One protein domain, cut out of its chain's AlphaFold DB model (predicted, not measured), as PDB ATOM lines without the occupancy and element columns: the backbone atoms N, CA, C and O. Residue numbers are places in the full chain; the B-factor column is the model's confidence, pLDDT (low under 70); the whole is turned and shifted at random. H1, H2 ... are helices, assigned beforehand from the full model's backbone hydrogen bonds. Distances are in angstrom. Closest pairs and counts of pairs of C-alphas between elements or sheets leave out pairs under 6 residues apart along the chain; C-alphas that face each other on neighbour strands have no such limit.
ATOM      1  N   ARG A   2      47.540  52.344  92.167       53.44
ATOM      2  CA  ARG A   2      48.198  52.901  93.358       53.44
ATOM      3  C   ARG A   2      47.708  52.260  94.670       53.44
ATOM      4  O   ARG A   2      48.521  51.735  95.410       53.44
ATOM      5  N   ASP A   3      46.394  52.136  94.851       56.56
ATOM      6  CA  ASP A   3      45.799  51.577  96.083       56.56
ATOM      7  C   ASP A   3      46.191  50.117  96.361       56.56
ATOM      8  O   ASP A   3      46.343  49.713  97.509       56.56
ATOM      9  N   GLY A   4      46.396  49.321  95.306       56.97
ATOM     10  CA  GLY A   4      46.878  47.950  95.439       56.97
ATOM     11  C   GLY A   4      48.304  47.927  95.982       56.97
ATOM     12  O   GLY A   4      48.567  47.264  96.987       56.97
ATOM     13  N   ILE A   5      49.210  48.663  95.339       58.69
ATOM     14  CA  ILE A   5      50.611  48.743  95.760       58.69
ATOM     15  C   ILE A   5      50.697  49.310  97.183       58.69
ATOM     16  O   ILE A   5      51.337  48.697  98.030       58.69
ATOM     17  N   ASP A   6      49.969  50.386  97.477       64.50
ATOM     18  CA  ASP A   6      49.957  51.044  98.787       64.50
ATOM     19  C   ASP A   6      49.461  50.093  99.899       64.50
ATOM     20  O   ASP A   6      50.081  49.989 100.958       64.50
ATOM     21  N   MET A   7      48.410  49.305  99.640       62.94
ATOM     22  CA  MET A   7      47.907  48.303 100.590       62.94
ATOM     23  C   MET A   7      48.886  47.136 100.793       62.94
ATOM     24  O   MET A   7      49.031  46.627 101.903       62.94
ATOM     25  N   GLY A   8      49.586  46.716  99.733       67.75
ATOM     26  CA  GLY A   8      50.610  45.667  99.825       67.75
ATOM     27  C   GLY A   8      51.821  46.106 100.635       67.75
ATOM     28  O   GLY A   8      52.303  45.360 101.486       67.75
ATOM     29  N   MET A   9      52.258  47.344 100.417       76.12
ATOM     30  CA  MET A   9      53.351  47.951 101.168       76.12
ATOM     31  C   MET A   9      52.996  48.120 102.645       76.12
ATOM     32  O   MET A   9      53.842  47.848 103.490       76.12
ATOM     33  N   SER A  10      51.744  48.467 102.967       85.25
ATOM     34  CA  SER A  10      51.289  48.574 104.358       85.25
ATOM     35  C   SER A  10      51.405  47.250 105.115       85.25
ATOM     36  O   SER A  10      51.840  47.254 106.263       85.25
ATOM     37  N   LYS A  11      51.045  46.116 104.495       88.00
ATOM     38  CA  LYS A  11      51.118  44.814 105.177       88.00
ATOM     39  C   LYS A  11      52.557  44.337 105.359       88.00
ATOM     40  O   LYS A  11      52.892  43.808 106.411       88.00
ATOM     41  N   ILE A  12      53.411  44.560 104.359       91.31
ATOM     42  CA  ILE A  12      54.846  44.266 104.470       91.31
ATOM     43  C   ILE A  12      55.472  45.108 105.587       91.31
ATOM     44  O   ILE A  12      56.240  44.577 106.384       91.31
ATOM     45  N   GLN A  13      55.129  46.396 105.666       93.12
ATOM     46  CA  GLN A  13      55.626  47.284 106.713       93.12
ATOM     47  C   GLN A  13      55.219  46.800 108.110       93.12
ATOM     48  O   GLN A  13      56.086  46.659 108.965       93.12
ATOM     49  N   GLU A  14      53.938  46.486 108.319       94.81
ATOM     50  CA  GLU A  14      53.430  45.947 109.590       94.81
ATOM     51  C   GLU A  14      54.183  44.669 110.000       94.81
ATOM     52  O   GLU A  14      54.689  44.575 111.114       94.81
ATOM     53  N   THR A  15      54.357  43.719 109.073       96.12
ATOM     54  CA  THR A  15      55.105  42.478 109.332       96.12
ATOM     55  C   THR A  15      56.562  42.741 109.706       96.12
ATOM     56  O   THR A  15      57.096  42.085 110.598       96.12
ATOM     57  N   VAL A  16      57.215  43.716 109.069       97.19
ATOM     58  CA  VAL A  16      58.590  44.097 109.419       97.19
ATOM     59  C   VAL A  16      58.658  44.733 110.807       97.19
ATOM     60  O   VAL A  16      59.545  44.383 111.582       97.19
ATOM     61  N   GLU A  17      57.739  45.635 111.148       97.50
ATOM     62  CA  GLU A  17      57.703  46.299 112.460       97.50
ATOM     63  C   GLU A  17      57.471  45.294 113.606       97.50
ATOM     64  O   GLU A  17      58.203  45.298 114.609       97.50
ATOM     65  N   ASP A  18      56.523  44.375 113.427       97.56
ATOM     66  CA  ASP A  18      56.236  43.299 114.380       97.56
ATOM     67  C   ASP A  18      57.406  42.313 114.491       97.56
ATOM     68  O   ASP A  18      57.817  41.936 115.596       97.56
ATOM     69  N   GLY A  19      57.993  41.934 113.355       98.06
ATOM     70  CA  GLY A  19      59.131  41.025 113.288       98.06
ATOM     71  C   GLY A  19      60.381  41.588 113.955       98.06
ATOM     72  O   GLY A  19      61.030  40.897 114.740       98.06
ATOM     73  N   LEU A  20      60.696  42.867 113.732       98.25
ATOM     74  CA  LEU A  20      61.794  43.550 114.424       98.25
ATOM     75  C   LEU A  20      61.573  43.560 115.938       98.25
ATOM     76  O   LEU A  20      62.489  43.251 116.703       98.25
ATOM     77  N   SER A  21      60.345  43.837 116.377       98.25
ATOM     78  CA  SER A  21      59.982  43.758 117.793       98.25
ATOM     79  C   SER A  21      60.162  42.338 118.343       98.25
ATOM     80  O   SER A  21      60.668  42.162 119.453       98.25
ATOM     81  N   ALA A  22      59.796  41.299 117.590       98.38
ATOM     82  CA  ALA A  22      60.004  39.907 117.984       98.38
ATOM     83  C   ALA A  22      61.495  39.531 118.055       98.38
ATOM     84  O   ALA A  22      61.901  38.870 119.015       98.38
ATOM     85  N   ILE A  23      62.312  40.010 117.113       98.44
ATOM     86  CA  ILE A  23      63.769  39.817 117.094       98.44
ATOM     87  C   ILE A  23      64.416  40.448 118.327       98.44
ATOM     88  O   ILE A  23      65.178  39.781 119.026       98.44
ATOM     89  N   PHE A  24      64.071  41.696 118.662       98.25
ATOM     90  CA  PHE A  24      64.610  42.357 119.857       98.25
ATOM     91  C   PHE A  24      64.230  41.649 121.162       98.25
ATOM     92  O   PHE A  24      64.981  41.700 122.131       98.25
ATOM     93  N   ASN A  25      63.096  40.946 121.176       97.94
ATOM     94  CA  ASN A  25      62.657  40.132 122.308       97.94
ATOM     95  C   ASN A  25      63.179  38.682 122.264       97.94
ATOM     96  O   ASN A  25      62.767  37.872 123.093       97.94
ATOM     97  N   GLY A  26      64.031  38.323 121.298       97.88
ATOM     98  CA  GLY A  26      64.580  36.970 121.146       97.88
ATOM     99  C   GLY A  26      63.554  35.903 120.747       97.88
ATOM    100  O   GLY A  26      63.797  34.718 120.962       97.88
ATOM    101  N   ARG A  27      62.399  36.304 120.199       98.25
ATOM    102  CA  ARG A  27      61.296  35.406 119.796       98.25
ATOM    103  C   ARG A  27      61.329  35.009 118.319       98.25
ATOM    104  O   ARG A  27      60.553  34.150 117.921       98.25
ATOM    105  N   MET A  28      62.176  35.659 117.526       97.62
ATOM    106  CA  MET A  28      62.292  35.473 116.083       97.62
ATOM    107  C   MET A  28      63.731  35.768 115.650       97.62
ATOM    108  O   MET A  28      64.432  36.574 116.263       97.62
ATOM    109  N   THR A  29      64.175  35.125 114.581       97.69
ATOM    110  CA  THR A  29      65.430  35.401 113.887       97.69
ATOM    111  C   THR A  29      65.194  36.316 112.688       97.69
ATOM    112  O   THR A  29      64.126  36.321 112.081       97.69
ATOM    113  N   ALA A  30      66.225  37.052 112.267       95.94
ATOM    114  CA  ALA A  30      66.147  37.844 111.036       95.94
ATOM    115  C   ALA A  30      65.776  36.986 109.813       95.94
ATOM    116  O   ALA A  30      65.053  37.447 108.935       95.94
ATOM    117  N   ARG A  31      66.233  35.726 109.768       96.81
ATOM    118  CA  ARG A  31      65.885  34.796 108.693       96.81
ATOM    119  C   ARG A  31      64.388  34.504 108.662       96.81
ATOM    120  O   ARG A  31      63.803  34.611 107.596       96.81
ATOM    121  N   GLU A  32      63.779  34.179 109.799       97.56
ATOM    122  CA  GLU A  32      62.331  33.932 109.884       97.56
ATOM    123  C   GLU A  32      61.523  35.148 109.419       97.56
ATOM    124  O   GLU A  32      60.595  34.988 108.632       97.56
ATOM    125  N   LEU A  33      61.939  36.363 109.792       97.69
ATOM    126  CA  LEU A  33      61.308  37.583 109.284       97.69
ATOM    127  C   LEU A  33      61.401  37.698 107.753       97.69
ATOM    128  O   LEU A  33      60.417  38.017 107.086       97.69
ATOM    129  N   TYR A  34      62.567  37.417 107.163       96.88
ATOM    130  CA  TYR A  34      62.713  37.423 105.704       96.88
ATOM    131  C   TYR A  34      61.860  36.349 105.018       96.88
ATOM    132  O   TYR A  34      61.343  36.600 103.928       96.88
ATOM    133  N   GLU A  35      61.690  35.179 105.637       97.81
ATOM    134  CA  GLU A  35      60.805  34.129 105.123       97.81
ATOM    135  C   GLU A  35      59.336  34.594 105.137       97.81
ATOM    136  O   GLU A  35      58.631  34.435 104.139       97.81
ATOM    137  N   GLU A  36      58.877  35.249 106.210       97.12
ATOM    138  CA  GLU A  36      57.517  35.805 106.291       97.12
ATOM    139  C   GLU A  36      57.263  36.890 105.237       97.12
ATOM    140  O   GLU A  36      56.251  36.860 104.529       97.12
ATOM    141  N   VAL A  37      58.206  37.819 105.069       96.12
ATOM    142  CA  VAL A  37      58.118  38.854 104.029       96.12
ATOM    143  C   VAL A  37      58.107  38.224 102.633       96.12
ATOM    144  O   VAL A  37      57.310  38.621 101.778       96.12
ATOM    145  N   GLY A  38      58.943  37.212 102.395       95.69
ATOM    146  CA  GLY A  38      58.975  36.473 101.135       95.69
ATOM    147  C   GLY A  38      57.645  35.788 100.810       95.69
ATOM    148  O   GLY A  38      57.167  35.879  99.676       95.69
ATOM    149  N   LEU A  39      56.999  35.177 101.810       96.00
ATOM    150  CA  LEU A  39      55.669  34.576 101.674       96.00
ATOM    151  C   LEU A  39      54.607  35.613 101.294       96.00
ATOM    152  O   LEU A  39      53.817  35.361 100.381       96.00
ATOM    153  N   LEU A  40      54.611  36.785 101.938       94.06
ATOM    154  CA  LEU A  40      53.677  37.871 101.621       94.06
ATOM    155  C   LEU A  40      53.849  38.371 100.184       94.06
ATOM    156  O   LEU A  40      52.866  38.511  99.455       94.06
ATOM    157  N   ILE A  41      55.091  38.590  99.749       92.12
ATOM    158  CA  ILE A  41      55.391  39.032  98.380       92.12
ATOM    159  C   ILE A  41      54.958  37.967  97.368       92.12
ATOM    160  O   ILE A  41      54.286  38.287  96.385       92.12
ATOM    161  N   LYS A  42      55.291  36.695  97.616       94.50
ATOM    162  CA  LYS A  42      54.882  35.561  96.774       94.50
ATOM    163  C   LYS A  42      53.366  35.507  96.618       94.50
ATOM    164  O   LYS A  42      52.883  35.406  95.491       94.50
ATOM    165  N   GLN A  43      52.629  35.576  97.726       92.25
ATOM    166  CA  GLN A  43      51.169  35.550  97.695       92.25
ATOM    167  C   GLN A  43      50.622  36.744  96.920       92.25
ATOM    168  O   GLN A  43      49.753  36.585  96.069       92.25
ATOM    169  N   ARG A  44      51.202  37.930  97.118       88.62
ATOM    170  CA  ARG A  44      50.726  39.124  96.438       88.62
ATOM    171  C   ARG A  44      50.900  39.061  94.922       88.62
ATOM    172  O   ARG A  44      49.984  39.422  94.192       88.62
ATOM    173  N   ILE A  45      52.050  38.590  94.439       88.56
ATOM    174  CA  ILE A  45      52.280  38.408  92.996       88.56
ATOM    175  C   ILE A  45      51.250  37.427  92.421       88.56
ATOM    176  O   ILE A  45      50.700  37.665  91.345       88.56
ATOM    177  N   LYS A  46      50.975  36.339  93.146       91.19
ATOM    178  CA  LYS A  46      49.969  35.346  92.766       91.19
ATOM    179  C   LYS A  46      48.566  35.950  92.673       91.19
ATOM    180  O   LYS A  46      47.894  35.726  91.670       91.19
ATOM    181  N   ASP A  47      48.170  36.763  93.647       88.44
ATOM    182  CA  ASP A  47      46.865  37.432  93.656       88.44
ATOM    183  C   ASP A  47      46.733  38.435  92.499       88.44
ATOM    184  O   ASP A  47      45.725  38.445  91.797       88.44
ATOM    185  N   GLU A  48      47.766  39.243  92.237       85.06
ATOM    186  CA  GLU A  48      47.758  40.216  91.133       85.06
ATOM    187  C   GLU A  48      47.641  39.543  89.759       85.06
ATOM    188  O   GLU A  48      46.976  40.074  88.873       85.06
ATOM    189  N   ILE A  49      48.239  38.362  89.574       85.75
ATOM    190  CA  ILE A  49      48.096  37.572  88.340       85.75
ATOM    191  C   ILE A  49      46.645  37.160  88.105       85.75
ATOM    192  O   ILE A  49      46.182  37.213  86.971       85.75
ATOM    193  N   VAL A  50      45.932  36.768  89.162       84.50
ATOM    194  CA  VAL A  50      44.526  36.355  89.070       84.50
ATOM    195  C   VAL A  50      43.605  37.565  88.886       84.50
ATOM    196  O   VAL A  50      42.620  37.492  88.158       84.50
ATOM    197  N   LEU A  51      43.915  38.690  89.535       81.62
ATOM    198  CA  LEU A  51      43.094  39.902  89.481       81.62
ATOM    199  C   LEU A  51      43.272  40.691  88.176       81.62
ATOM    200  O   LEU A  51      42.367  41.425  87.770       81.62
ATOM    201  N   LYS A  52      44.430  40.581  87.518       76.06
ATOM    202  CA  LYS A  52      44.764  41.374  86.333       76.06
ATOM    203  C   LYS A  52      44.398  40.647  85.039       76.06
ATOM    204  O   LYS A  52      45.252  40.119  84.337       76.06
ATOM    205  N   THR A  53      43.124  40.741  84.678       71.56
ATOM    206  CA  THR A  53      42.570  40.209  83.418       71.56
ATOM    207  C   THR A  53      42.686  41.175  82.232       71.56
ATOM    208  O   THR A  53      42.289  40.844  81.117       71.56
ATOM    209  N   LEU A  54      43.234  42.379  82.451       72.38
ATOM    210  CA  LEU A  54      43.422  43.406  81.424       72.38
ATOM    211  C   LEU A  54      44.909  43.748  81.206       72.38
ATOM    212  O   LEU A  54      45.657  43.907  82.181       72.38
ATOM    213  N   PRO A  55      45.333  43.984  79.951       80.19
ATOM    214  CA  PRO A  55      44.530  43.916  78.724       80.19
ATOM    215  C   PRO A  55      44.204  42.475  78.305       80.19
ATOM    216  O   PRO A  55      44.935  41.552  78.642       80.19
ATOM    217  N   HIS A  56      43.129  42.319  77.538       82.88
ATOM    218  CA  HIS A  56      42.729  41.059  76.909       82.88
ATOM    219  C   HIS A  56      43.820  40.490  75.985       82.88
ATOM    220  O   HIS A  56      44.685  41.223  75.487       82.88
ATOM    221  N   ASN A  57      43.761  39.184  75.721       84.19
ATOM    222  CA  ASN A  57      44.610  38.559  74.711       84.19
ATOM    223  C   ASN A  57      44.257  39.098  73.311       84.19
ATOM    224  O   ASN A  57      43.120  39.467  73.021       84.19
ATOM    225  N   ALA A  58      45.228  39.107  72.392       87.44
ATOM    226  CA  ALA A  58      44.934  39.391  70.987       87.44
ATOM    227  C   ALA A  58      43.984  38.315  70.403       87.44
ATOM    228  O   ALA A  58      44.123  37.149  70.779       87.44
ATOM    229  N   PRO A  59      43.093  38.638  69.440       89.75
ATOM    230  CA  PRO A  59      42.119  37.679  68.897       89.75
ATOM    231  C   PRO A  59      42.731  36.359  68.405       89.75
ATOM    232  O   PRO A  59      42.224  35.291  68.728       89.75
ATOM    233  N   LEU A  60      43.877  36.421  67.714       92.00
ATOM    234  CA  LEU A  60      44.615  35.234  67.261       92.00
ATOM    235  C   LEU A  60      45.101  34.363  68.436       92.00
ATOM    236  O   LEU A  60      45.107  33.138  68.361       92.00
ATOM    237  N   THR A  61      45.512  34.984  69.541       86.94
ATOM    238  CA  THR A  61      45.925  34.269  70.754       86.94
ATOM    239  C   THR A  61      44.730  33.607  71.432       86.94
ATOM    240  O   THR A  61      44.873  32.487  71.915       86.94
ATOM    241  N   ILE A  62      43.559  34.253  71.435       86.69
ATOM    242  CA  ILE A  62      42.315  33.666  71.955       86.69
ATOM    243  C   ILE A  62      41.918  32.451  71.116       86.69
ATOM    244  O   ILE A  62      41.610  31.412  71.687       86.69
ATOM    245  N   GLU A  63      41.981  32.550  69.786       89.38
ATOM    246  CA  GLU A  63      41.689  31.431  68.880       89.38
ATOM    247  C   GLU A  63      42.621  30.237  69.144       89.38
ATOM    248  O   GLU A  63      42.160  29.104  69.263       89.38
ATOM    249  N   ASN A  64      43.918  30.495  69.339       86.81
ATOM    250  CA  ASN A  64      44.909  29.449  69.599       86.81
ATOM    251  C   ASN A  64      44.829  28.853  71.018       86.81
ATOM    252  O   ASN A  64      45.068  27.659  71.194       86.81
ATOM    253  N   LYS A  65      44.545  29.668  72.044       83.12
ATOM    254  CA  LYS A  65      44.516  29.239  73.459       83.12
ATOM    255  C   LYS A  65      43.136  28.801  73.950       83.12
ATOM    256  O   LYS A  65      43.047  28.156  74.994       83.12
ATOM    257  N   GLY A  66      42.068  29.213  73.272       84.81
ATOM    258  CA  GLY A  66      40.679  29.015  73.689       84.81
ATOM    259  C   GLY A  66      40.222  29.871  74.878       84.81
ATOM    260  O   GLY A  66      39.159  29.596  75.431       84.81
ATOM    261  N   LYS A  67      40.998  30.877  75.312       81.06
ATOM    262  CA  LYS A  67      40.645  31.764  76.439       81.06
ATOM    263  C   LYS A  67      41.258  33.156  76.335       81.06
ATOM    264  O   LYS A  67      42.325  33.351  75.751       81.06
ATOM    265  N   ASP A  68      40.591  34.100  76.984       84.19
ATOM    266  CA  ASP A  68      40.905  35.526  76.963       84.19
ATOM    267  C   ASP A  68      41.502  36.026  78.290       84.19
ATOM    268  O   ASP A  68      41.151  37.083  78.804       84.19
ATOM    269  N   ASP A  69      42.395  35.222  78.867       81.38
ATOM    270  CA  ASP A  69      43.206  35.621  80.015       81.38
ATOM    271  C   ASP A  69      44.697  35.507  79.641       81.38
ATOM    272  O   ASP A  69      45.166  34.417  79.275       81.38
ATOM    273  N   PRO A  70      45.455  36.618  79.633       76.50
ATOM    274  CA  PRO A  70      46.862  36.605  79.246       76.50
ATOM    275  C   PRO A  70      47.779  35.929  80.273       76.50
ATOM    276  O   PRO A  70      48.789  35.340  79.878       76.50
ATOM    277  N   LEU A  71      47.463  36.011  81.568       82.44
ATOM    278  CA  LEU A  71      48.348  35.567  82.652       82.44
ATOM    279  C   LEU A  71      47.914  34.221  83.240       82.44
ATOM    280  O   LEU A  71      48.756  33.456  83.721       82.44
ATOM    281  N   VAL A  72      46.625  33.893  83.148       81.00
ATOM    282  CA  VAL A  72      46.063  32.630  83.627       81.00
ATOM    283  C   VAL A  72      45.787  31.702  82.449       81.00
ATOM    284  O   VAL A  72      44.713  31.671  81.856       81.00
ATOM    285  N   ASP A  73      46.797  30.898  82.115       80.56
ATOM    286  CA  ASP A  73      46.669  29.843  81.114       80.56
ATOM    287  C   ASP A  73      46.376  28.483  81.773       80.56
ATOM    288  O   ASP A  73      45.228  28.151  82.059       80.56
ATOM    289  N   THR A  74      47.403  27.686  82.044       83.19
ATOM    290  CA  THR A  74      47.288  26.369  82.694       83.19
ATOM    291  C   THR A  74      47.430  26.440  84.215       83.19
ATOM    292  O   THR A  74      47.379  25.418  84.893       83.19
ATOM    293  N   GLY A  75      47.696  27.633  84.757       84.69
ATOM    294  CA  GLY A  75      48.147  27.828  86.137       84.69
ATOM    295  C   GLY A  75      49.643  27.557  86.352       84.69
ATOM    296  O   GLY A  75      50.138  27.784  87.452       84.69
ATOM    297  N   ALA A  76      50.392  27.135  85.323       88.88
ATOM    298  CA  ALA A  76      51.821  26.830  85.452       88.88
ATOM    299  C   ALA A  76      52.645  28.025  85.967       88.88
ATOM    300  O   ALA A  76      53.447  27.851  86.882       88.88
ATOM    301  N   LEU A  77      52.391  29.236  85.450       89.69
ATOM    302  CA  LEU A  77      53.039  30.468  85.919       89.69
ATOM    303  C   LEU A  77      52.760  30.724  87.407       89.69
ATOM    304  O   LEU A  77      53.678  30.964  88.187       89.69
ATOM    305  N   HIS A  78      51.492  30.635  87.807       91.31
ATOM    306  CA  HIS A  78      51.079  30.827  89.195       91.31
ATOM    307  C   HIS A  78      51.770  29.824  90.136       91.31
ATOM    308  O   HIS A  78      52.222  30.175  91.229       91.31
ATOM    309  N   SER A  79      51.890  28.568  89.703       92.12
ATOM    310  CA  SER A  79      52.548  27.504  90.465       92.12
ATOM    311  C   SER A  79      54.066  27.668  90.547       92.12
ATOM    312  O   SER A  79      54.641  27.305  91.569       92.12
ATOM    313  N   SER A  80      54.713  28.238  89.525       94.69
ATOM    314  CA  SER A  80      56.172  28.412  89.492       94.69
ATOM    315  C   SER A  80      56.696  29.584  90.323       94.69
ATOM    316  O   SER A  80      57.902  29.690  90.520       94.69
ATOM    317  N   ILE A  81      55.828  30.492  90.777       94.06
ATOM    318  CA  ILE A  81      56.250  31.655  91.566       94.06
ATOM    319  C   ILE A  81      56.651  31.211  92.968       94.06
ATOM    320  O   ILE A  81      55.829  30.677  93.723       94.06
TER     321      ILE A  81
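What this domain is: This is residues 2 to 81 of the 88 residues of an uncharacterized protein of Lactobacillus farraginis DSM 18382 = JCM 14108 (UniProt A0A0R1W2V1). The model is a long helical hairpin with a looser tail: H1 and H2 run side by side and opposite ways, and beyond the far end of H2 the chain goes on to the small helix H3, then folds back to bring the short H4 near H2, on the side of H2 away from H1. The hairpin turn and H3 make the two ends of the long axis. The printed part has 80 residues with four named helices, in the order H1, H2, H3, H4, and no named strand; the class is all helix. The whole is only just extended, close to loose, with a radius of gyration of the C-alphas of 17.8 A, and it spans 58 by 26 by 9 A along its three main axes.

How they stand to each other: Begin with the longest helix, H1, residues 2 to 24, and look next at H2, residues 30 to 51. They touch, with 12 pairs of C-alphas within 8 A, and form a helical hairpin; their lines stand at a shallow tilt of 17 degrees, opposite ways. Look for their closest C-alphas at Gly 19 and Leu 33, 5.7 A apart. H4, residues 76 to 80, is close to H2 but not clearly touching it; the closest C-alphas are those of Lys 46 and His 78, 5.9 A apart. H3, residues 59 to 65, is apart from H1, H2 and H4, and H1 is apart from H4. In H1, H2, H3 and H4, every pair of O i and N i+4 is within hydrogen-bond range.

Where its parts are: Find C-alpha 2 at (48.198, 52.901, 93.358); from there H1 runs 32.9 A to C-alpha 24 at (64.610, 42.357, 119.857). H2 then runs from Ala 30 to Leu 51, 31.6 A from first to last C-alpha. Look for H3 from Pro 59 to Lys 65, 7 residues. H4 goes from Ala 76 to Ser 80, where you find C-alpha 80 at (56.172, 28.412, 89.492).

The domain as a whole: The outline is a rod, and its two C-alphas farthest apart are those of Asn 25 and Leu 60, 58.1 A. The C-alphas of Arg 2 and Ile 81, the first and last printed, are 22.8 A apart. The printed part has no cut. The link from H1 to H2, 5 residues, is tight; the links from H2 to H3, 7 residues, and from H3 to H4, 10 residues, are short. In the B-factor column, the mean pLDDT of the printed part is 87.4, and residues 2 to 8, which belong to H1, are under 70.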